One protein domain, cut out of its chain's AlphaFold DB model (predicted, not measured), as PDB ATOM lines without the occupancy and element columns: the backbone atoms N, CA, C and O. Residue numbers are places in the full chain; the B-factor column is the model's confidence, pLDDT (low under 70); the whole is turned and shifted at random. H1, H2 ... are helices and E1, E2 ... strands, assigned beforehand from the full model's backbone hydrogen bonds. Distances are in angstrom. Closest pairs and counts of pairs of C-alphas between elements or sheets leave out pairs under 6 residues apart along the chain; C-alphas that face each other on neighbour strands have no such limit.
ATOM      1  N   LEU A 210     195.559 161.854-323.172       50.50
ATOM      2  CA  LEU A 210     194.479 161.705-322.194       50.50
ATOM      3  C   LEU A 210     194.919 161.121-320.839       50.50
ATOM      4  O   LEU A 210     195.110 159.911-320.715       50.50
ATOM      5  N   PRO A 211     194.957 161.963-319.791       41.84
ATOM      6  CA  PRO A 211     194.554 161.516-318.460       41.84
ATOM      7  C   PRO A 211     193.681 162.556-317.724       41.84
ATOM      8  O   PRO A 211     194.181 163.572-317.244       41.84
ATOM      9  N   ILE A 212     192.388 162.260-317.542       47.06
ATOM     10  CA  ILE A 212     191.598 162.823-316.431       47.06
ATOM     11  C   ILE A 212     191.566 161.770-315.328       47.06
ATOM     12  O   ILE A 212     191.020 160.687-315.526       47.06
ATOM     13  N   MET A 213     192.105 162.104-314.159       48.62
ATOM     14  CA  MET A 213     191.866 161.390-312.905       48.62
ATOM     15  C   MET A 213     191.665 162.422-311.788       48.62
ATOM     16  O   MET A 213     192.272 163.496-311.821       48.62
ATOM     17  N   GLY A 214     190.766 162.105-310.849       52.78
ATOM     18  CA  GLY A 214     190.449 162.935-309.686       52.78
ATOM     19  C   GLY A 214     189.033 163.546-309.658       52.78
ATOM     20  O   GLY A 214     188.428 163.875-310.675       52.78
ATOM     21  N   ASN A 215     188.504 163.700-308.441       58.03
ATOM     22  CA  ASN A 215     187.180 164.235-308.099       58.03
ATOM     23  C   ASN A 215     187.228 165.758-307.835       58.03
ATOM     24  O   ASN A 215     187.632 166.200-306.760       58.03
ATOM     25  N   THR A 216     186.804 166.586-308.787       63.12
ATOM     26  CA  THR A 216     186.867 168.060-308.686       63.12
ATOM     27  C   THR A 216     185.878 168.693-307.696       63.12
ATOM     28  O   THR A 216     185.920 169.910-307.481       63.12
ATOM     29  N   GLU A 217     184.990 167.907-307.081       64.56
ATOM     30  CA  GLU A 217     183.849 168.412-306.307       64.56
ATOM     31  C   GLU A 217     184.101 168.484-304.798       64.56
ATOM     32  O   GLU A 217     183.551 169.360-304.132       64.56
ATOM     33  N   LEU A 218     184.967 167.634-304.244       74.12
ATOM     34  CA  LEU A 218     185.257 167.605-302.803       74.12
ATOM     35  C   LEU A 218     186.370 168.595-302.413       74.12
ATOM     36  O   LEU A 218     187.451 168.219-301.950       74.12
ATOM     37  N   VAL A 219     186.085 169.887-302.594       74.44
ATOM     38  CA  VAL A 219     186.986 171.016-302.300       74.44
ATOM     39  C   VAL A 219     186.385 172.001-301.289       74.44
ATOM     40  O   VAL A 219     185.171 172.121-301.153       74.44
ATOM     41  N   VAL A 220     187.239 172.737-300.568       75.31
ATOM     42  CA  VAL A 220     186.844 173.582-299.416       75.31
ATOM     43  C   VAL A 220     185.827 174.688-299.759       75.31
ATOM     44  O   VAL A 220     184.971 175.007-298.937       75.31
ATOM     45  N   ASN A 221     185.872 175.222-300.983       73.94
ATOM     46  CA  ASN A 221     184.923 176.185-301.555       73.94
ATOM     47  C   ASN A 221     183.938 175.558-302.565       73.94
ATOM     48  O   ASN A 221     183.390 176.259-303.420       73.94
ATOM     49  N   SER A 222     183.691 174.246-302.478       72.94
ATOM     50  CA  SER A 222     182.698 173.570-303.320       72.94
ATOM     51  C   SER A 222     181.296 174.150-303.130       72.94
ATOM     52  O   SER A 222     180.891 174.468-302.009       72.94
ATOM     53  N   GLN A 223     180.575 174.273-304.244       64.94
ATOM     54  CA  GLN A 223     179.211 174.803-304.309       64.94
ATOM     55  C   GLN A 223     178.148 173.712-304.093       64.94
ATOM     56  O   GLN A 223     177.027 174.026-303.702       64.94
ATOM     57  N   GLU A 224     178.502 172.442-304.319       59.38
ATOM     58  CA  GLU A 224     177.609 171.283-304.210       59.38
ATOM     59  C   GLU A 224     178.154 170.317-303.149       59.38
ATOM     60  O   GLU A 224     178.848 169.344-303.440       59.38
ATOM     61  N   GLN A 225     177.871 170.621-301.880       55.34
ATOM     62  CA  GLN A 225     178.177 169.728-300.761       55.34
ATOM     63  C   GLN A 225     177.000 168.766-300.564       55.34
ATOM     64  O   GLN A 225     175.960 169.139-300.027       55.34
ATOM     65  N   PHE A 226     177.167 167.527-301.033       53.25
ATOM     66  CA  PHE A 226     176.250 166.425-300.751       53.25
ATOM     67  C   PHE A 226     176.480 165.936-299.318       53.25
ATOM     68  O   PHE A 226     177.435 165.202-299.051       53.25
ATOM     69  N   ASP A 227     175.621 166.373-298.399       51.22
ATOM     70  CA  ASP A 227     175.658 165.948-297.000       51.22
ATOM     71  C   ASP A 227     175.417 164.426-296.832       51.22
ATOM     72  O   ASP A 227     174.974 163.714-297.734       51.22
ATOM     73  N   GLU A 228     175.727 163.933-295.630       52.25
ATOM     74  CA  GLU A 228     175.493 162.575-295.101       52.25
ATOM     75  C   GLU A 228     176.371 161.403-295.598       52.25
ATOM     76  O   GLU A 228     176.564 160.475-294.813       52.25
ATOM     77  N   VAL A 229     176.955 161.407-296.810       54.53
ATOM     78  CA  VAL A 229     177.683 160.210-297.334       54.53
ATOM     79  C   VAL A 229     179.175 160.421-297.646       54.53
ATOM     80  O   VAL A 229     179.953 159.471-297.564       54.53
ATOM     81  N   MET A 230     179.610 161.636-297.992       56.00
ATOM     82  CA  MET A 230     180.974 161.916-298.480       56.00
ATOM     83  C   MET A 230     181.755 162.848-297.533       56.00
ATOM     84  O   MET A 230     181.150 163.685-296.860       56.00
ATOM     85  N   PRO A 231     183.101 162.762-297.469       60.53
ATOM     86  CA  PRO A 231     183.900 163.715-296.704       60.53
ATOM     87  C   PRO A 231     183.814 165.109-297.339       60.53
ATOM     88  O   PRO A 231     183.961 165.257-298.549       60.53
ATOM     89  N   LYS A 232     183.622 166.145-296.510       65.62
ATOM     90  CA  LYS A 232     183.365 167.534-296.948       65.62
ATOM     91  C   LYS A 232     184.408 168.098-297.928       65.62
ATOM     92  O   LYS A 232     184.079 168.946-298.752       65.62
ATOM     93  N   TYR A 233     185.655 167.653-297.817       74.81
ATOM     94  CA  TYR A 233     186.713 167.884-298.794       74.81
ATOM     95  C   TYR A 233     187.784 166.792-298.679       74.81
ATOM     96  O   TYR A 233     187.920 166.151-297.637       74.81
ATOM     97  N   ILE A 234     188.553 166.605-299.750       78.12
ATOM     98  CA  ILE A 234     189.722 165.713-299.798       78.12
ATOM     99  C   ILE A 234     190.917 166.378-299.081       78.12
ATOM    100  O   ILE A 234     190.995 167.609-299.001       78.12
ATOM    101  N   ASP A 235     191.840 165.587-298.526       84.19
ATOM    102  CA  ASP A 235     193.015 166.073-297.791       84.19
ATOM    103  C   ASP A 235     194.216 166.396-298.706       84.19
ATOM    104  O   ASP A 235     194.267 166.009-299.871       84.19
ATOM    105  N   ASP A 236     195.180 167.177-298.204       85.69
ATOM    106  CA  ASP A 236     196.338 167.635-298.995       85.69
ATOM    107  C   ASP A 236     197.158 166.487-299.644       85.69
ATOM    108  O   ASP A 236     197.519 166.639-300.813       85.69
ATOM    109  N   PRO A 237     197.408 165.339-298.975       86.00
ATOM    110  CA  PRO A 237     197.960 164.134-299.600       86.00
ATOM    111  C   PRO A 237     197.157 163.607-300.795       86.00
ATOM    112  O   PRO A 237     197.709 163.496-301.888       86.00
ATOM    113  N   ALA A 238     195.866 163.294-300.635       82.31
ATOM    114  CA  ALA A 238     195.090 162.712-301.730       82.31
ATOM    115  C   ALA A 238     194.893 163.706-302.890       82.31
ATOM    116  O   ALA A 238     194.896 163.294-304.049       82.31
ATOM    117  N   LYS A 239     194.858 165.022-302.622       80.50
ATOM    118  CA  LYS A 239     194.891 166.050-303.679       80.50
ATOM    119  C   LYS A 239     196.116 165.937-304.592       80.50
ATOM    120  O   LYS A 239     195.975 166.098-305.797       80.50
ATOM    121  N   VAL A 240     197.316 165.696-304.057       83.75
ATOM    122  CA  VAL A 240     198.528 165.593-304.897       83.75
ATOM    123  C   VAL A 240     198.778 164.188-305.445       83.75
ATOM    124  O   VAL A 240     199.601 164.042-306.343       83.75
ATOM    125  N   ASN A 241     198.076 163.168-304.943       81.06
ATOM    126  CA  ASN A 241     198.198 161.788-305.420       81.06
ATOM    127  C   ASN A 241     197.203 161.457-306.547       81.06
ATOM    128  O   ASN A 241     197.576 160.792-307.507       81.06
ATOM    129  N   GLU A 242     195.954 161.923-306.448       73.62
ATOM    130  CA  GLU A 242     194.861 161.522-307.354       73.62
ATOM    131  C   GLU A 242     194.727 162.418-308.610       73.62
ATOM    132  O   GLU A 242     193.965 162.090-309.517       73.62
ATOM    133  N   TYR A 243     195.442 163.555-308.681       76.75
ATOM    134  CA  TYR A 243     195.254 164.593-309.710       76.75
ATOM    135  C   TYR A 243     196.600 165.071-310.276       76.75
ATOM    136  O   TYR A 243     197.375 165.748-309.595       76.75
ATOM    137  N   ALA A 244     196.851 164.812-311.562       78.62
ATOM    138  CA  ALA A 244     198.095 165.216-312.226       78.62
ATOM    139  C   ALA A 244     198.313 166.746-312.232       78.62
ATOM    140  O   ALA A 244     199.432 167.204-312.016       78.62
ATOM    141  N   SER A 245     197.250 167.544-312.401       78.81
ATOM    142  CA  SER A 245     197.322 169.012-312.285       78.81
ATOM    143  C   SER A 245     197.782 169.446-310.890       78.81
ATOM    144  O   SER A 245     198.782 170.151-310.766       78.81
ATOM    145  N   TRP A 246     197.109 169.007-309.823       82.12
ATOM    146  CA  TRP A 246     197.426 169.443-308.459       82.12
ATOM    147  C   TRP A 246     198.802 168.953-307.999       82.12
ATOM    148  O   TRP A 246     199.478 169.669-307.254       82.12
ATOM    149  N   TYR A 247     199.253 167.801-308.509       86.69
ATOM    150  CA  TYR A 247     200.644 167.372-308.420       86.69
ATOM    151  C   TYR A 247     201.595 168.364-309.107       86.69
ATOM    152  O   TYR A 247     202.481 168.891-308.443       86.69
ATOM    153  N   LEU A 248     201.415 168.649-310.405       86.88
ATOM    154  CA  LEU A 248     202.315 169.487-311.214       86.88
ATOM    155  C   LEU A 248     202.361 170.954-310.743       86.88
ATOM    156  O   LEU A 248     203.438 171.503-310.498       86.88
ATOM    157  N   ASN A 249     201.184 171.569-310.594       85.12
ATOM    158  CA  ASN A 249     200.959 172.981-310.259       85.12
ATOM    159  C   ASN A 249     201.244 173.272-308.769       85.12
ATOM    160  O   ASN A 249     201.662 174.376-308.415       85.12
ATOM    161  N   GLY A 250     201.002 172.292-307.890       88.06
ATOM    162  CA  GLY A 250     201.101 172.427-306.436       88.06
ATOM    163  C   GLY A 250     199.929 173.180-305.801       88.06
ATOM    164  O   GLY A 250     199.540 174.269-306.238       88.06
ATOM    165  N   ILE A 251     199.399 172.626-304.708       86.75
ATOM    166  CA  ILE A 251     198.208 173.135-304.004       86.75
ATOM    167  C   ILE A 251     198.492 174.278-303.015       86.75
ATOM    168  O   ILE A 251     197.553 174.885-302.506       86.75
ATOM    169  N   ILE A 252     199.757 174.606-302.727       88.19
ATOM    170  CA  ILE A 252     200.106 175.650-301.745       88.19
ATOM    171  C   ILE A 252     200.190 177.053-302.351       88.19
ATOM    172  O   ILE A 252     200.700 177.254-303.458       88.19
ATOM    173  N   GLY A 253     199.802 178.049-301.553       86.38
ATOM    174  CA  GLY A 253     199.750 179.441-301.990       86.38
ATOM    175  C   GLY A 253     198.714 179.596-303.097       86.38
ATOM    176  O   GLY A 253     199.075 179.806-304.250       86.38
ATOM    177  N   ARG A 254     197.449 179.407-302.722       87.81
ATOM    178  CA  ARG A 254     196.241 179.457-303.556       87.81
ATOM    179  C   ARG A 254     195.168 180.243-302.799       87.81
ATOM    180  O   ARG A 254     195.353 180.516-301.611       87.81
ATOM    181  N   ALA A 255     194.065 180.614-303.444       86.56
ATOM    182  CA  ALA A 255     193.005 181.387-302.787       86.56
ATOM    183  C   ALA A 255     192.342 180.635-301.616       86.56
ATOM    184  O   ALA A 255     191.794 181.249-300.705       86.56
ATOM    185  N   GLU A 256     192.417 179.309-301.618       85.06
ATOM    186  CA  GLU A 256     191.695 178.419-300.713       85.06
ATOM    187  C   GLU A 256     192.433 178.063-299.420       85.06
ATOM    188  O   GLU A 256     191.838 177.421-298.559       85.06
ATOM    189  N   TYR A 257     193.713 178.426-299.283       84.94
ATOM    190  CA  TYR A 257     194.556 177.955-298.181       84.94
ATOM    191  C   TYR A 257     195.443 179.067-297.621       84.94
ATOM    192  O   TYR A 257     196.158 179.738-298.372       84.94
ATOM    193  N   ASP A 258     195.463 179.197-296.292       86.44
ATOM    194  CA  ASP A 258     196.413 180.068-295.596       86.44
ATOM    195  C   ASP A 258     197.878 179.723-295.967       86.44
ATOM    196  O   ASP A 258     198.204 178.550-296.222       86.44
ATOM    197  N   PRO A 259     198.784 180.723-296.006       86.62
ATOM    198  CA  PRO A 259     200.199 180.498-296.291       86.62
ATOM    199  C   PRO A 259     200.821 179.504-295.294       86.62
ATOM    200  O   PRO A 259     200.563 179.618-294.095       86.62
ATOM    201  N   PRO A 260     201.679 178.562-295.729       86.38
ATOM    202  CA  PRO A 260     202.401 177.699-294.799       86.38
ATOM    203  C   PRO A 260     203.313 178.509-293.863       86.38
ATOM    204  O   PRO A 260     204.115 179.323-294.324       86.38
ATOM    205  N   ASP A 261     203.210 178.261-292.558       87.94
ATOM    206  CA  ASP A 261     204.034 178.917-291.540       87.94
ATOM    207  C   ASP A 261     205.489 178.423-291.602       87.94
ATOM    208  O   ASP A 261     205.808 177.318-291.170       87.94
ATOM    209  N   LEU A 262     206.380 179.267-292.122       86.81
ATOM    210  CA  LEU A 262     207.817 178.996-292.233       86.81
ATOM    211  C   LEU A 262     208.539 178.864-290.881       86.81
ATOM    212  O   LEU A 262     209.666 178.376-290.860       86.81
ATOM    213  N   SER A 263     207.931 179.298-289.772       88.12
ATOM    214  CA  SER A 263     208.488 179.111-288.425       88.12
ATOM    215  C   SER A 263     208.148 177.746-287.815       88.12
ATOM    216  O   SER A 263     208.813 177.316-286.871       88.12
ATOM    217  N   ALA A 264     207.170 177.034-288.386       88.75
ATOM    218  CA  ALA A 264     206.763 175.699-287.970       88.75
ATOM    219  C   ALA A 264     207.285 174.620-288.933       88.75
ATOM    220  O   ALA A 264     207.153 174.718-290.155       88.75
ATOM    221  N   GLU A 265     207.794 173.516-288.381       85.62
ATOM    222  CA  GLU A 265     208.236 172.343-289.154       85.62
ATOM    223  C   GLU A 265     207.126 171.802-290.077       85.62
ATOM    224  O   GLU A 265     207.383 171.397-291.212       85.62
ATOM    225  N   SER A 266     205.866 171.880-289.638       85.88
ATOM    226  CA  SER A 266     204.692 171.510-290.431       85.88
ATOM    227  C   SER A 266     204.482 172.404-291.660       85.88
ATOM    228  O   SER A 266     204.089 171.898-292.711       85.88
ATOM    229  N   GLY A 267     204.765 173.708-291.581       86.44
ATOM    230  CA  GLY A 267     204.657 174.620-292.723       86.44
ATOM    231  C   GLY A 267     205.793 174.429-293.728       86.44
ATOM    232  O   GLY A 267     205.537 174.365-294.931       86.44
ATOM    233  N   VAL A 268     207.022 174.211-293.245       87.69
ATOM    234  CA  VAL A 268     208.159 173.797-294.089       87.69
ATOM    235  C   VAL A 268     207.852 172.468-294.793       87.69
ATOM    236  O   VAL A 268     208.009 172.362-296.010       87.69
ATOM    237  N   SER A 269     207.316 171.482-294.066       88.69
ATOM    238  CA  SER A 269     206.881 170.191-294.615       88.69
ATOM    239  C   SER A 269     205.777 170.341-295.673       88.69
ATOM    240  O   SER A 269     205.877 169.747-296.749       88.69
ATOM    241  N   ARG A 270     204.766 171.203-295.452       88.56
ATOM    242  CA  ARG A 270     203.753 171.517-296.482       88.56
ATOM    243  C   ARG A 270     204.378 172.123-297.742       88.56
ATOM    244  O   ARG A 270     203.938 171.787-298.836       88.56
ATOM    245  N   ILE A 271     205.413 172.959-297.623       88.62
ATOM    246  CA  ILE A 271     206.126 173.496-298.793       88.62
ATOM    247  C   ILE A 271     206.884 172.390-299.531       88.62
ATOM    248  O   ILE A 271     206.709 172.234-300.742       88.62
ATOM    249  N   VAL A 272     207.687 171.592-298.824       87.06
ATOM    250  CA  VAL A 272     208.489 170.518-299.435       87.06
ATOM    251  C   VAL A 272     207.601 169.488-300.134       87.06
ATOM    252  O   VAL A 272     207.893 169.099-301.267       87.06
ATOM    253  N   ASN A 273     206.486 169.092-299.523       89.06
ATOM    254  CA  ASN A 273     205.615 168.056-300.073       89.06
ATOM    255  C   ASN A 273     204.673 168.600-301.162       89.06
ATOM    256  O   ASN A 273     204.624 168.040-302.256       89.06
ATOM    257  N   TYR A 274     204.004 169.733-300.927       91.25
ATOM    258  CA  TYR A 274     202.837 170.157-301.717       91.25
ATOM    259  C   TYR A 274     203.076 171.354-302.666       91.25
ATOM    260  O   TYR A 274     202.124 171.890-303.239       91.25
ATOM    261  N   SER A 275     204.333 171.768-302.886       89.50
ATOM    262  CA  SER A 275     204.682 172.774-303.918       89.50
ATOM    263  C   SER A 275     204.473 172.306-305.363       89.50
ATOM    264  O   SER A 275     204.410 173.151-306.249       89.50
ATOM    265  N   GLY A 276     204.416 170.995-305.615       90.31
ATOM    266  CA  GLY A 276     204.540 170.429-306.966       90.31
ATOM    267  C   GLY A 276     205.950 170.577-307.570       90.31
ATOM    268  O   GLY A 276     206.771 171.321-307.029       90.31
ATOM    269  N   PRO A 277     206.301 169.846-308.645       90.56
ATOM    270  CA  PRO A 277     207.609 169.936-309.287       90.56
ATOM    271  C   PRO A 277     207.830 171.285-309.980       90.56
ATOM    272  O   PRO A 277     208.914 171.842-309.844       90.56
ATOM    273  N   LEU A 278     206.824 171.873-310.639       89.50
ATOM    274  CA  LEU A 278     207.000 173.130-311.382       89.50
ATOM    275  C   LEU A 278     207.472 174.272-310.478       89.50
ATOM    276  O   LEU A 278     208.482 174.912-310.751       89.50
ATOM    277  N   LYS A 279     206.808 174.465-309.334       88.94
ATOM    278  CA  LYS A 279     207.149 175.508-308.351       88.94
ATOM    279  C   LYS A 279     208.512 175.285-307.674       88.94
ATOM    280  O   LYS A 279     209.064 176.241-307.132       88.94
ATOM    281  N   LYS A 280     209.033 174.047-307.693       89.19
ATOM    282  CA  LYS A 280     210.345 173.648-307.144       89.19
ATOM    283  C   LYS A 280     211.491 173.761-308.156       89.19
ATOM    284  O   LYS A 280     212.616 174.005-307.736       89.19
ATOM    285  N   LEU A 281     211.222 173.506-309.440       89.88
ATOM    286  CA  LEU A 281     212.249 173.297-310.468       89.88
ATOM    287  C   LEU A 281     212.342 174.441-311.490       89.88
ATOM    288  O   LEU A 281     213.438 174.710-311.979       89.88
ATOM    289  N   LEU A 282     211.241 175.142-311.792       88.69
ATOM    290  CA  LEU A 282     211.281 176.342-312.636       88.69
ATOM    291  C   LEU A 282     212.056 177.464-311.943       88.69
ATOM    292  O   LEU A 282     211.826 177.748-310.761       88.69
ATOM    293  N   SER A 283     212.899 178.155-312.715       89.56
ATOM    294  CA  SER A 283     213.561 179.386-312.274       89.56
ATOM    295  C   SER A 283     212.535 180.441-311.841       89.56
ATOM    296  O   SER A 283     211.398 180.443-312.319       89.56
ATOM    297  N   PHE A 284     212.923 181.353-310.942       88.62
ATOM    298  CA  PHE A 284     212.024 182.415-310.480       88.62
ATOM    299  C   PHE A 284     211.481 183.258-311.644       88.62
ATOM    300  O   PHE A 284     210.284 183.531-311.681       88.62
ATOM    301  N   ASP A 285     212.338 183.589-312.611       89.06
ATOM    302  CA  ASP A 285     211.991 184.425-313.761       89.06
ATOM    303  C   ASP A 285     210.988 183.701-314.675       89.06
ATOM    304  O   ASP A 285     209.909 184.225-314.946       89.06
ATOM    305  N   SER A 286     211.252 182.428-315.011       89.44
ATOM    306  CA  SER A 286     210.305 181.567-315.743       89.44
ATOM    307  C   SER A 286     208.952 181.458-315.027       89.44
ATOM    308  O   SER A 286     207.899 181.443-315.663       89.44
ATOM    309  N   GLN A 287     208.962 181.403-313.690       91.00
ATOM    310  CA  GLN A 287     207.742 181.391-312.884       91.00
ATOM    311  C   GLN A 287     207.020 182.751-312.811       91.00
ATOM    312  O   GLN A 287     205.837 182.758-312.466       91.00
ATOM    313  N   GLU A 288     207.676 183.889-313.052       91.69
ATOM    314  CA  GLU A 288     206.984 185.175-313.220       91.69
ATOM    315  C   GLU A 288     206.392 185.282-314.631       91.69
ATOM    316  O   GLU A 288     205.201 185.577-314.741       91.69
ATOM    317  N   ASP A 289     207.163 184.978-315.679       91.31
ATOM    318  CA  ASP A 289     206.754 185.127-317.085       91.31
ATOM    319  C   ASP A 289     205.488 184.321-317.422       91.31
ATOM    320  O   ASP A 289     204.497 184.889-317.885       91.31
ATOM    321  N   ILE A 290     205.454 183.024-317.087       91.31
ATOM    322  CA  ILE A 290     204.273 182.164-317.310       91.31
ATOM    323  C   ILE A 290     203.030 182.751-316.615       91.31
ATOM    324  O   ILE A 290     201.940 182.809-317.179       91.31
ATOM    325  N   ARG A 291     203.190 183.255-315.386       92.69
ATOM    326  CA  ARG A 291     202.081 183.844-314.619       92.69
ATOM    327  C   ARG A 291     201.648 185.206-315.165       92.69
ATOM    328  O   ARG A 291     200.477 185.562-315.028       92.69
ATOM    329  N   PHE A 292     202.555 185.978-315.765       93.31
ATOM    330  CA  PHE A 292     202.217 187.222-316.460       93.31
ATOM    331  C   PHE A 292     201.394 186.974-317.721       93.31
ATOM    332  O   PHE A 292     200.475 187.750-317.996       93.31
ATOM    333  N   ASP A 293     201.678 185.895-318.446       90.94
ATOM    334  CA  ASP A 293     200.919 185.500-319.629       90.94
ATOM    335  C   ASP A 293     199.471 185.130-319.270       90.94
ATOM    336  O   ASP A 293     198.536 185.604-319.920       90.94
ATOM    337  N   GLU A 294     199.255 184.449-318.144       89.69
ATOM    338  CA  GLU A 294     197.907 184.183-317.624       89.69
ATOM    339  C   GLU A 294     197.170 185.455-317.167       89.69
ATOM    340  O   GLU A 294     195.991 185.663-317.473       89.69
ATOM    341  N   ILE A 295     197.875 186.381-316.508       92.00
ATOM    342  CA  ILE A 295     197.334 187.702-316.137       92.00
ATOM    343  C   ILE A 295     196.954 188.525-317.379       92.00
ATOM    344  O   ILE A 295     195.955 189.255-317.371       92.00
ATOM    345  N   ARG A 296     197.737 188.418-318.456       90.56
ATOM    346  CA  ARG A 296     197.476 189.074-319.742       90.56
ATOM    347  C   ARG A 296     196.232 188.498-320.412       90.56
ATOM    348  O   ARG A 296     195.450 189.275-320.965       90.56
ATOM    349  N   ASP A 297     196.010 187.193-320.337       86.25
ATOM    350  CA  ASP A 297     194.903 186.538-321.038       86.25
ATOM    351  C   ASP A 297     193.578 186.630-320.261       86.25
ATOM    352  O   ASP A 297     192.530 186.879-320.871       86.25
ATOM    353  N   ALA A 298     193.621 186.665-318.923       87.00
ATOM    354  CA  ALA A 298     192.510 187.159-318.101       87.00
ATOM    355  C   ALA A 298     192.166 188.632-318.427       87.00
ATOM    356  O   ALA A 298     190.996 188.996-318.568       87.00
ATOM    357  N   PHE A 299     193.173 189.496-318.630       89.19
ATOM    358  CA  PHE A 299     192.940 190.898-319.010       89.19
ATOM    359  C   PHE A 299     192.327 191.032-320.413       89.19
ATOM    360  O   PHE A 299     191.366 191.785-320.591       89.19
ATOM    361  N   ARG A 300     192.823 190.276-321.401       85.12
ATOM    362  CA  ARG A 300     192.262 190.210-322.765       85.12
ATOM    363  C   ARG A 300     190.800 189.756-322.763       85.12
ATOM    364  O   ARG A 300     189.986 190.290-323.512       85.12
ATOM    365  N   SER A 301     190.458 188.817-321.890       80.50
ATOM    366  CA  SER A 301     189.107 188.255-321.787       80.50
ATOM    367  C   SER A 301     188.101 189.179-321.098       80.50
ATOM    368  O   SER A 301     186.902 189.024-321.308       80.50
ATOM    369  N   ARG A 302     188.568 190.170-320.323       81.62
ATOM    370  CA  ARG A 302     187.708 191.117-319.591       81.62
ATOM    371  C   ARG A 302     187.673 192.541-320.166       81.62
ATOM    372  O   ARG A 302     186.665 193.223-319.991       81.62
ATOM    373  N   PHE A 303     188.745 193.006-320.816       83.12
ATOM    374  CA  PHE A 303     188.931 194.433-321.145       83.12
ATOM    375  C   PHE A 303     189.279 194.753-322.610       83.12
ATOM    376  O   PHE A 303     189.372 195.931-322.956       83.12
ATOM    377  N   VAL A 304     189.467 193.756-323.482       82.06
ATOM    378  CA  VAL A 304     189.582 193.982-324.939       82.06
ATOM    379  C   VAL A 304     188.183 193.979-325.568       82.06
ATOM    380  O   VAL A 304     187.250 193.402-325.014       82.06
ATOM    381  N   ILE A 305     188.014 194.671-326.698       74.06
ATOM    382  CA  ILE A 305     186.749 194.752-327.442       74.06
ATOM    383  C   ILE A 305     187.005 194.294-328.891       74.06
ATOM    384  O   ILE A 305     187.795 194.947-329.575       74.06
ATOM    385  N   PRO A 306     186.349 193.220-329.378       75.81
ATOM    386  CA  PRO A 306     185.509 192.291-328.613       75.81
ATOM    387  C   PRO A 306     186.313 191.548-327.521       75.81
ATOM    388  O   PRO A 306     187.522 191.373-327.683       75.81
ATOM    389  N   PRO A 307     185.672 191.106-326.420       71.06
ATOM    390  CA  PRO A 307     186.336 190.305-325.393       71.06
ATOM    391  C   PRO A 307     186.941 189.033-325.983       71.06
ATOM    392  O   PRO A 307     186.272 188.318-326.729       71.06
ATOM    393  N   ALA A 308     188.200 188.749-325.644       71.31
ATOM    394  CA  ALA A 308     188.929 187.637-326.253       71.31
ATOM    395  C   ALA A 308     188.389 186.255-325.843       71.31
ATOM    396  O   ALA A 308     188.564 185.300-326.591       71.31
ATOM    397  N   ASN A 309     187.713 186.161-324.689       72.00
ATOM    398  CA  ASN A 309     187.077 184.936-324.197       72.00
ATOM    399  C   ASN A 309     188.051 183.735-324.124       72.00
ATOM    400  O   ASN A 309     187.744 182.652-324.616       72.00
ATOM    401  N   ILE A 310     189.225 183.953-323.515       71.69
ATOM    402  CA  ILE A 310     190.325 182.976-323.366       71.69
ATOM    403  C   ILE A 310     190.450 182.460-321.920       71.69
ATOM    404  O   ILE A 310     190.836 181.308-321.730       71.69
ATOM    405  N   ARG A 311     190.166 183.312-320.919       77.62
ATOM    406  CA  ARG A 311     190.318 183.009-319.487       77.62
ATOM    407  C   ARG A 311     189.358 183.805-318.578       77.62
ATOM    408  O   ARG A 311     189.127 184.991-318.816       77.62
ATOM    409  N   HIS A 312     188.870 183.202-317.497       77.38
ATOM    410  CA  HIS A 312     188.180 183.844-316.376       77.38
ATOM    411  C   HIS A 312     189.120 184.712-315.516       77.38
ATOM    412  O   HIS A 312     190.260 184.358-315.211       77.38
ATOM    413  N   ASP A 313     188.600 185.835-315.014       84.75
ATOM    414  CA  ASP A 313     189.304 186.727-314.077       84.75
ATOM    415  C   ASP A 313     189.120 186.288-312.607       84.75
ATOM    416  O   ASP A 313     188.542 187.005-311.783       84.75
ATOM    417  N   GLN A 314     189.557 185.065-312.293       84.12
ATOM    418  CA  GLN A 314     189.360 184.430-310.983       84.12
ATOM    419  C   GLN A 314     190.130 185.117-309.836       84.12
ATOM    420  O   GLN A 314     191.138 185.799-310.052       84.12
ATOM    421  N   ASN A 315     189.668 184.918-308.595       88.44
ATOM    422  CA  ASN A 315     190.437 185.284-307.401       88.44
ATOM    423  C   ASN A 315     191.692 184.400-307.319       88.44
ATOM    424  O   ASN A 315     191.585 183.179-307.388       88.44
ATOM    425  N   ILE A 316     192.870 185.002-307.143       89.44
ATOM    426  CA  ILE A 316     194.124 184.245-306.962       89.44
ATOM    427  C   ILE A 316     194.542 184.144-305.492       89.44
ATOM    428  O   ILE A 316     195.288 183.245-305.117       89.44
ATOM    429  N   GLY A 317     194.067 185.055-304.645       91.38
ATOM    430  CA  GLY A 317     194.393 185.079-303.226       91.38
ATOM    431  C   GLY A 317     193.806 186.283-302.507       91.38
ATOM    432  O   GLY A 317     193.311 187.224-303.133       91.38
ATOM    433  N   CYS A 318     193.875 186.240-301.182       92.69
ATOM    434  CA  CYS A 318     193.347 187.271-300.305       92.69
ATOM    435  C   CYS A 318     194.423 187.811-299.362       92.69
ATOM    436  O   CYS A 318     195.430 187.153-299.091       92.69
ATOM    437  N   VAL A 319     194.194 189.019-298.844       94.00
ATOM    438  CA  VAL A 319     194.982 189.593-297.746       94.00
ATOM    439  C   VAL A 319     194.075 190.110-296.632       94.00
ATOM    440  O   VAL A 319     192.956 190.550-296.893       94.00
ATOM    441  N   ASN A 320     194.558 190.087-295.394       92.00
ATOM    442  CA  ASN A 320     193.898 190.748-294.268       92.00
ATOM    443  C   ASN A 320     194.131 192.279-294.292       92.00
ATOM    444  O   ASN A 320     194.872 192.804-295.121       92.00
ATOM    445  N   PHE A 321     193.547 193.011-293.339       90.44
ATOM    446  CA  PHE A 321     193.722 194.467-293.194       90.44
ATOM    447  C   PHE A 321     195.170 194.952-292.946       90.44
ATOM    448  O   PHE A 321     195.415 196.157-292.975       90.44
ATOM    449  N   LEU A 322     196.126 194.046-292.708       90.94
ATOM    450  CA  LEU A 322     197.565 194.323-292.595       90.94
ATOM    451  C   LEU A 322     198.330 194.000-293.900       90.94
ATOM    452  O   LEU A 322     199.558 193.953-293.892       90.94
ATOM    453  N   ASN A 323     197.618 193.746-295.006       89.75
ATOM    454  CA  ASN A 323     198.137 193.232-296.282       89.75
ATOM    455  C   ASN A 323     198.868 191.874-296.183       89.75
ATOM    456  O   ASN A 323     199.578 191.477-297.108       89.75
ATOM    457  N   GLN A 324     198.675 191.119-295.097       90.62
ATOM    458  CA  GLN A 324     199.227 189.771-294.960       90.62
ATOM    459  C   GLN A 324     198.337 188.769-295.698       90.62
ATOM    460  O   GLN A 324     197.115 188.789-295.541       90.62
ATOM    461  N   LYS A 325     198.952 187.885-296.487       92.38
ATOM    462  CA  LYS A 325     198.274 186.838-297.264       92.38
ATOM    463  C   LYS A 325     197.477 185.895-296.350       92.38
ATOM    464  O   LYS A 325     197.989 185.494-295.309       92.38
ATOM    465  N   THR A 326     196.266 185.523-296.756       91.56
ATOM    466  CA  THR A 326     195.374 184.607-296.018       91.56
ATOM    467  C   THR A 326     194.389 183.920-296.974       91.56
ATOM    468  O   THR A 326     194.261 184.338-298.130       91.56
ATOM    469  N   GLU A 327     193.708 182.869-296.519       89.12
ATOM    470  CA  GLU A 327     192.614 182.223-297.251       89.12
ATOM    471  C   GLU A 327     191.461 183.194-297.579       89.12
ATOM    472  O   GLU A 327     191.120 184.101-296.817       89.12
ATOM    473  N   CYS A 328     190.831 182.987-298.734       88.06
ATOM    474  CA  CYS A 328     189.632 183.708-299.157       88.06
ATOM    475  C   CYS A 328     188.330 183.094-298.628       88.06
ATOM    476  O   CYS A 328     187.299 183.771-298.628       88.06
ATOM    477  N   TYR A 329     188.359 181.819-298.223       85.44
ATOM    478  CA  TYR A 329     187.169 181.018-297.945       85.44
ATOM    479  C   TYR A 329     187.294 180.288-296.602       85.44
ATOM    480  O   TYR A 329     188.290 179.599-296.410       85.44
ATOM    481  N   PRO A 330     186.292 180.378-295.701       80.00
ATOM    482  CA  PRO A 330     185.042 181.134-295.837       80.00
ATOM    483  C   PRO A 330     185.272 182.654-295.845       80.00
ATOM    484  O   PRO A 330     186.225 183.150-295.252       80.00
ATOM    485  N   THR A 331     184.386 183.401-296.504       78.88
ATOM    486  CA  THR A 331     184.520 184.855-296.679       78.88
ATOM    487  C   THR A 331     184.417 185.589-295.333       78.88
ATOM    488  O   THR A 331     183.367 185.573-294.690       78.88
ATOM    489  N   ARG A 332     185.503 186.244-294.900       82.88
ATOM    490  CA  ARG A 332     185.624 186.930-293.596       82.88
ATOM    491  C   ARG A 332     185.602 188.457-293.744       82.88
ATOM    492  O   ARG A 332     186.124 189.013-294.708       82.88
ATOM    493  N   THR A 333     185.070 189.158-292.743       80.94
ATOM    494  CA  THR A 333     185.231 190.618-292.608       80.94
ATOM    495  C   THR A 333     186.719 190.978-292.488       80.94
ATOM    496  O   THR A 333     187.478 190.238-291.868       80.94
ATOM    497  N   LEU A 334     187.131 192.128-293.038       88.06
ATOM    498  CA  LEU A 334     188.531 192.597-293.088       88.06
ATOM    499  C   LEU A 334     189.492 191.739-293.941       88.06
ATOM    500  O   LEU A 334     190.709 191.904-293.830       88.06
ATOM    501  N   VAL A 335     188.967 190.876-294.816       90.62
ATOM    502  CA  VAL A 335     189.737 190.156-295.842       90.62
ATOM    503  C   VAL A 335     189.402 190.716-297.230       90.62
ATOM    504  O   VAL A 335     188.235 190.830-297.600       90.62
ATOM    505  N   THR A 336     190.433 191.087-297.992       91.94
ATOM    506  CA  THR A 336     190.326 191.672-299.338       91.94
ATOM    507  C   THR A 336     190.760 190.648-300.392       91.94
ATOM    508  O   THR A 336     191.941 190.284-300.406       91.94
ATOM    509  N   PRO A 337     189.863 190.190-301.286       91.75
ATOM    510  CA  PRO A 337     190.228 189.346-302.418       91.75
ATOM    511  C   PRO A 337     190.882 190.145-303.546       91.75
ATOM    512  O   PRO A 337     190.463 191.261-303.860       91.75
ATOM    513  N   TYR A 338     191.871 189.530-304.195       92.56
ATOM    514  CA  TYR A 338     192.491 190.040-305.412       92.56
ATOM    515  C   TYR A 338     192.302 189.071-306.579       92.56
ATOM    516  O   TYR A 338     192.608 187.877-306.495       92.56
ATOM    517  N   ARG A 339     191.831 189.626-307.694       90.06
ATOM    518  CA  ARG A 339     191.648 188.939-308.973       90.06
ATOM    519  C   ARG A 339     192.899 188.977-309.831       90.06
ATOM    520  O   ARG A 339     193.738 189.871-309.693       90.06
ATOM    521  N   MET A 340     192.993 188.023-310.749       90.12
ATOM    522  CA  MET A 340     194.136 187.854-311.639       90.12
ATOM    523  C   MET A 340     194.472 189.140-312.415       90.12
ATOM    524  O   MET A 340     195.621 189.581-312.401       90.12
ATOM    525  N   THR A 341     193.478 189.832-312.983       91.12
ATOM    526  CA  THR A 341     193.701 191.097-313.712       91.12
ATOM    527  C   THR A 341     194.275 192.222-312.849       91.12
ATOM    528  O   THR A 341     194.980 193.088-313.370       91.12
ATOM    529  N   GLN A 342     194.046 192.216-311.530       92.75
ATOM    530  CA  GLN A 342     194.599 193.231-310.627       92.75
ATOM    531  C   GLN A 342     196.119 193.088-310.462       92.75
ATOM    532  O   GLN A 342     196.792 194.090-310.212       92.75
ATOM    533  N   MET A 343     196.687 191.895-310.688       93.81
ATOM    534  CA  MET A 343     198.143 191.693-310.697       93.81
ATOM    535  C   MET A 343     198.842 192.331-311.903       93.81
ATOM    536  O   MET A 343     200.063 192.476-311.887       93.81
ATOM    537  N   ARG A 344     198.103 192.808-312.913       93.31
ATOM    538  CA  ARG A 344     198.681 193.657-313.967       93.31
ATOM    539  C   ARG A 344     199.207 194.992-313.408       93.31
ATOM    540  O   ARG A 344     200.042 195.632-314.041       93.31
ATOM    541  N   ASN A 345     198.748 195.422-312.228       93.38
ATOM    542  CA  ASN A 345     199.268 196.606-311.549       93.38
ATOM    543  C   ASN A 345     200.511 196.247-310.696       93.38
ATOM    544  O   ASN A 345     200.380 195.503-309.717       93.38
ATOM    545  N   PRO A 346     201.705 196.802-310.993       93.25
ATOM    546  CA  PRO A 346     202.932 196.479-310.261       93.25
ATOM    547  C   PRO A 346     202.894 196.921-308.791       93.25
ATOM    548  O   PRO A 346     203.499 196.261-307.951       93.25
ATOM    549  N   VAL A 347     202.145 197.978-308.452       93.44
ATOM    550  CA  VAL A 347     201.983 198.439-307.061       93.44
ATOM    551  C   VAL A 347     201.177 197.422-306.251       93.44
ATOM    552  O   VAL A 347     201.536 197.117-305.117       93.44
ATOM    553  N   ILE A 348     200.130 196.836-306.846       92.12
ATOM    554  CA  ILE A 348     199.327 195.784-306.200       92.12
ATOM    555  C   ILE A 348     200.153 194.501-306.040       92.12
ATOM    556  O   ILE A 348     200.147 193.914-304.956       92.12
ATOM    557  N   ARG A 349     200.915 194.094-307.068       92.62
ATOM    558  CA  ARG A 349     201.864 192.968-306.964       92.62
ATOM    559  C   ARG A 349     202.858 193.165-305.821       92.62
ATOM    560  O   ARG A 349     202.990 192.270-304.994       92.62
ATOM    561  N   ALA A 350     203.514 194.322-305.753       90.25
ATOM    562  CA  ALA A 350     204.518 194.610-304.730       90.25
ATOM    563  C   ALA A 350     203.923 194.674-303.311       90.25
ATOM    564  O   ALA A 350     204.523 194.157-302.376       90.25
ATOM    565  N   ALA A 351     202.732 195.264-303.148       90.38
ATOM    566  CA  ALA A 351     202.091 195.424-301.841       90.38
ATOM    567  C   ALA A 351     201.473 194.130-301.274       90.38
ATOM    568  O   ALA A 351     201.357 194.000-300.060       90.38
ATOM    569  N   THR A 352     201.059 193.190-302.133       92.06
ATOM    570  CA  THR A 352     200.380 191.941-301.721       92.06
ATOM    571  C   THR A 352     201.260 190.695-301.854       92.06
ATOM    572  O   THR A 352     201.011 189.669-301.219       92.06
ATOM    573  N   GLY A 353     202.268 190.734-302.731       90.25
ATOM    574  CA  GLY A 353     203.078 189.581-303.120       90.25
ATOM    575  C   GLY A 353     202.285 188.443-303.779       90.25
ATOM    576  O   GLY A 353     202.798 187.325-303.840       90.25
ATOM    577  N   LEU A 354     201.036 188.665-304.212       92.75
ATOM    578  CA  LEU A 354     200.123 187.594-304.638       92.75
ATOM    579  C   LEU A 354     200.417 187.003-306.023       92.75
ATOM    580  O   LEU A 354     199.827 185.982-306.356       92.75
ATOM    581  N   LEU A 355     201.371 187.536-306.800       91.94
ATOM    582  CA  LEU A 355     201.766 186.903-308.068       91.94
ATOM    583  C   LEU A 355     202.170 185.430-307.871       91.94
ATOM    584  O   LEU A 355     201.809 184.596-308.687       91.94
ATOM    585  N   SER A 356     202.816 185.069-306.756       89.81
ATOM    586  CA  SER A 356     203.218 183.678-306.469       89.81
ATOM    587  C   SER A 356     202.051 182.697-306.221       89.81
ATOM    588  O   SER A 356     202.301 181.543-305.852       89.81
ATOM    589  N   TYR A 357     200.801 183.168-306.328       91.19
ATOM    590  CA  TYR A 357     199.569 182.391-306.168       91.19
ATOM    591  C   TYR A 357     198.872 182.100-307.510       91.19
ATOM    592  O   TYR A 357     198.096 181.147-307.595       91.19
ATOM    593  N   THR A 358     199.178 182.859-308.571       90.19
ATOM    594  CA  THR A 358     198.683 182.592-309.931       90.19
ATOM    595  C   THR A 358     199.093 181.170-310.375       90.19
ATOM    596  O   THR A 358     200.238 180.763-310.123       90.19
ATOM    597  N   PRO A 359     198.187 180.371-310.979       86.62
ATOM    598  CA  PRO A 359     198.529 179.084-311.596       86.62
ATOM    599  C   PRO A 359     199.492 179.258-312.778       86.62
ATOM    600  O   PRO A 359     199.679 180.365-313.276       86.62
ATOM    601  N   PHE A 360     200.113 178.159-313.206       87.56
ATOM    602  CA  PHE A 360     201.007 178.121-314.374       87.56
ATOM    603  C   PHE A 360     200.288 177.815-315.703       87.56
ATOM    604  O   PHE A 360     200.947 177.551-316.701       87.56
ATOM    605  N   SER A 361     198.959 177.767-315.679       82.50
ATOM    606  CA  SER A 361     198.124 177.136-316.702       82.50
ATOM    607  C   SER A 361     196.693 177.655-316.637       82.50
ATOM    608  O   SER A 361     196.238 178.167-315.594       82.50
ATOM    609  N   SER A 362     195.949 177.471-317.726       74.31
ATOM    610  CA  SER A 362     194.518 177.736-317.751       74.31
ATOM    611  C   SER A 362     193.745 176.546-317.200       74.31
ATOM    612  O   SER A 362     193.575 175.537-317.874       74.31
ATOM    613  N   THR A 363     193.162 176.740-316.021       69.06
ATOM    614  CA  THR A 363     192.276 175.772-315.368       69.06
ATOM    615  C   THR A 363     190.958 175.561-316.120       69.06
ATOM    616  O   THR A 363     190.175 174.702-315.750       69.06
ATOM    617  N   GLU A 364     190.645 176.343-317.150       65.06
ATOM    618  CA  GLU A 364     189.362 176.265-317.861       65.06
ATOM    619  C   GLU A 364     189.309 175.184-318.942       65.06
ATOM    620  O   GLU A 364     190.284 174.935-319.652       65.06
ATOM    621  N   ASP A 365     188.121 174.595-319.110       56.34
ATOM    622  CA  ASP A 365     187.847 173.593-320.138       56.34
ATOM    623  C   ASP A 365     188.135 174.155-321.540       56.34
ATOM    624  O   ASP A 365     187.638 175.218-321.931       56.34
ATOM    625  N   ARG A 366     188.951 173.427-322.310       52.38
ATOM    626  CA  ARG A 366     189.376 173.821-323.658       52.38
ATOM    627  C   ARG A 366     188.581 173.058-324.721       52.38
ATOM    628  O   ARG A 366     188.064 171.965-324.490       52.38
TER     629      ARG A 366
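Overview. This is residues 210 to 366 of the 426 residues of an uncharacterized protein of Candidatus Woesebacteria bacterium RIFCSPHIGHO2_01_FULL_37_10 (UniProt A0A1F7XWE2). The model has two groups of elements side by side: a cluster of four short helices, H1 to H4, and a second group in which the two-stranded hairpin of E1 and E2 has the short helices H6, H7 and H8 clustered beside it, with the longest helix, H5, packing on H6. Long loops make up much of the rest: residues 210 to 235 lie before H1, and residues 250 to 264 leave the first cluster, pass near the middle of the whole and come back to it at H3. The printed part has 157 residues, with eight named helices and two named strands in the order H1, H2, H3, H4, H5, E1, E2, H6, H7, H8. E1 and E2 form an antiparallel sheet of two, and the class is mostly helix, though under half of the residues are in named elements. The whole is compact, with a radius of gyration of the C-alphas of 16.1 A and spans of 46 by 39 by 36 A.

Along the chain. Residues 210 to 235 hold no named element. H1 is residues 236 to 242, 10.5 A long, with C-alpha 236 at (196.338, 167.635, -298.995). H2 is residues 244 to 249. H3 is residues 265 to 274, 13.8 A, and H4 is residues 276 to 281. H5 is residues 284 to 303, 28.1 A, from C-alpha 284 at (212.024, 182.415, -310.480) to C-alpha 303 at (188.931, 194.433, -321.145). E1 is residues 315 to 320, 14.6 A, and E2 is residues 335 to 339, 13.3 A. H6 is residues 340 to 344, H7 residues 346 to 352, 10.0 A, and H8 residues 354 to 357, with C-alpha 357 at (199.569, 182.391, -306.168).

Arrangement. H1 and H2 touch only at the corner by their link, closest at the C-alphas of Val 240 and Tyr 247, 4.5 A. H2 and H4 touch, closest at the C-alphas of Leu 248 and Gly 276, 4.9 A, at a steep tilt of 42 degrees, the same way. H3 is close to H1 but not clearly touching, closest at the C-alphas of Val 240 and Tyr 274, 7.0 A, at a shallow tilt of 17 degrees. H3 and H4 meet only through their link. H4 and H5 are close but not clearly touching, with the C-alphas of Lys 279 and Gln 287 closest at 7.5 A. H5 touches H6 with residues 292 to 299 alone, closest at the C-alphas of Phe 299 and Thr 341, 5.4 A. H5 and H8 only just touch, with 3 pairs of C-alphas within 8 A, the closest those of Arg 291 and Leu 355, 7.2 A. E1 and E2 are a hairpin, antiparallel at 154 degrees, with N 336 and O 319 at 2.8 A and N 316 and O 338 at 3.0 A, within hydrogen-bond range. Residues 318 to 319 of E1 also pair antiparallel with residues 325 to 326. The closest C-alphas of E1 and H8 are those of Ile 316 and Tyr 357, 5.8 A. H7 is close to H6 but not clearly touching, closest at the C-alphas of Met 343 and Arg 349, 5.4 A. H1 and H5 are apart, as are H3 and E1. Every O i to N i+4 pair is within hydrogen-bond range in H1, H2, H3 and H7; the counts are 1 of 2 in H4, 15 of 16 in H5 and 0 of 1 in H6, where 2 of 2 O i to N i+3 pairs are within range, and H8 is too short for an O i to N i+4 pair.

Size, cuts and confidence. The two C-alphas farthest apart are those of Glu 265 and Pro 306, 49.7 A. The printed part has no cut. The links H2 to H3, H5 to E1 and E1 to E2 are long, with 15, 11 and 14 residues. The mean pLDDT of the printed part is 82.2, and it is under 70 at residues 210 to 217, 223 to 232 and 363 to 366.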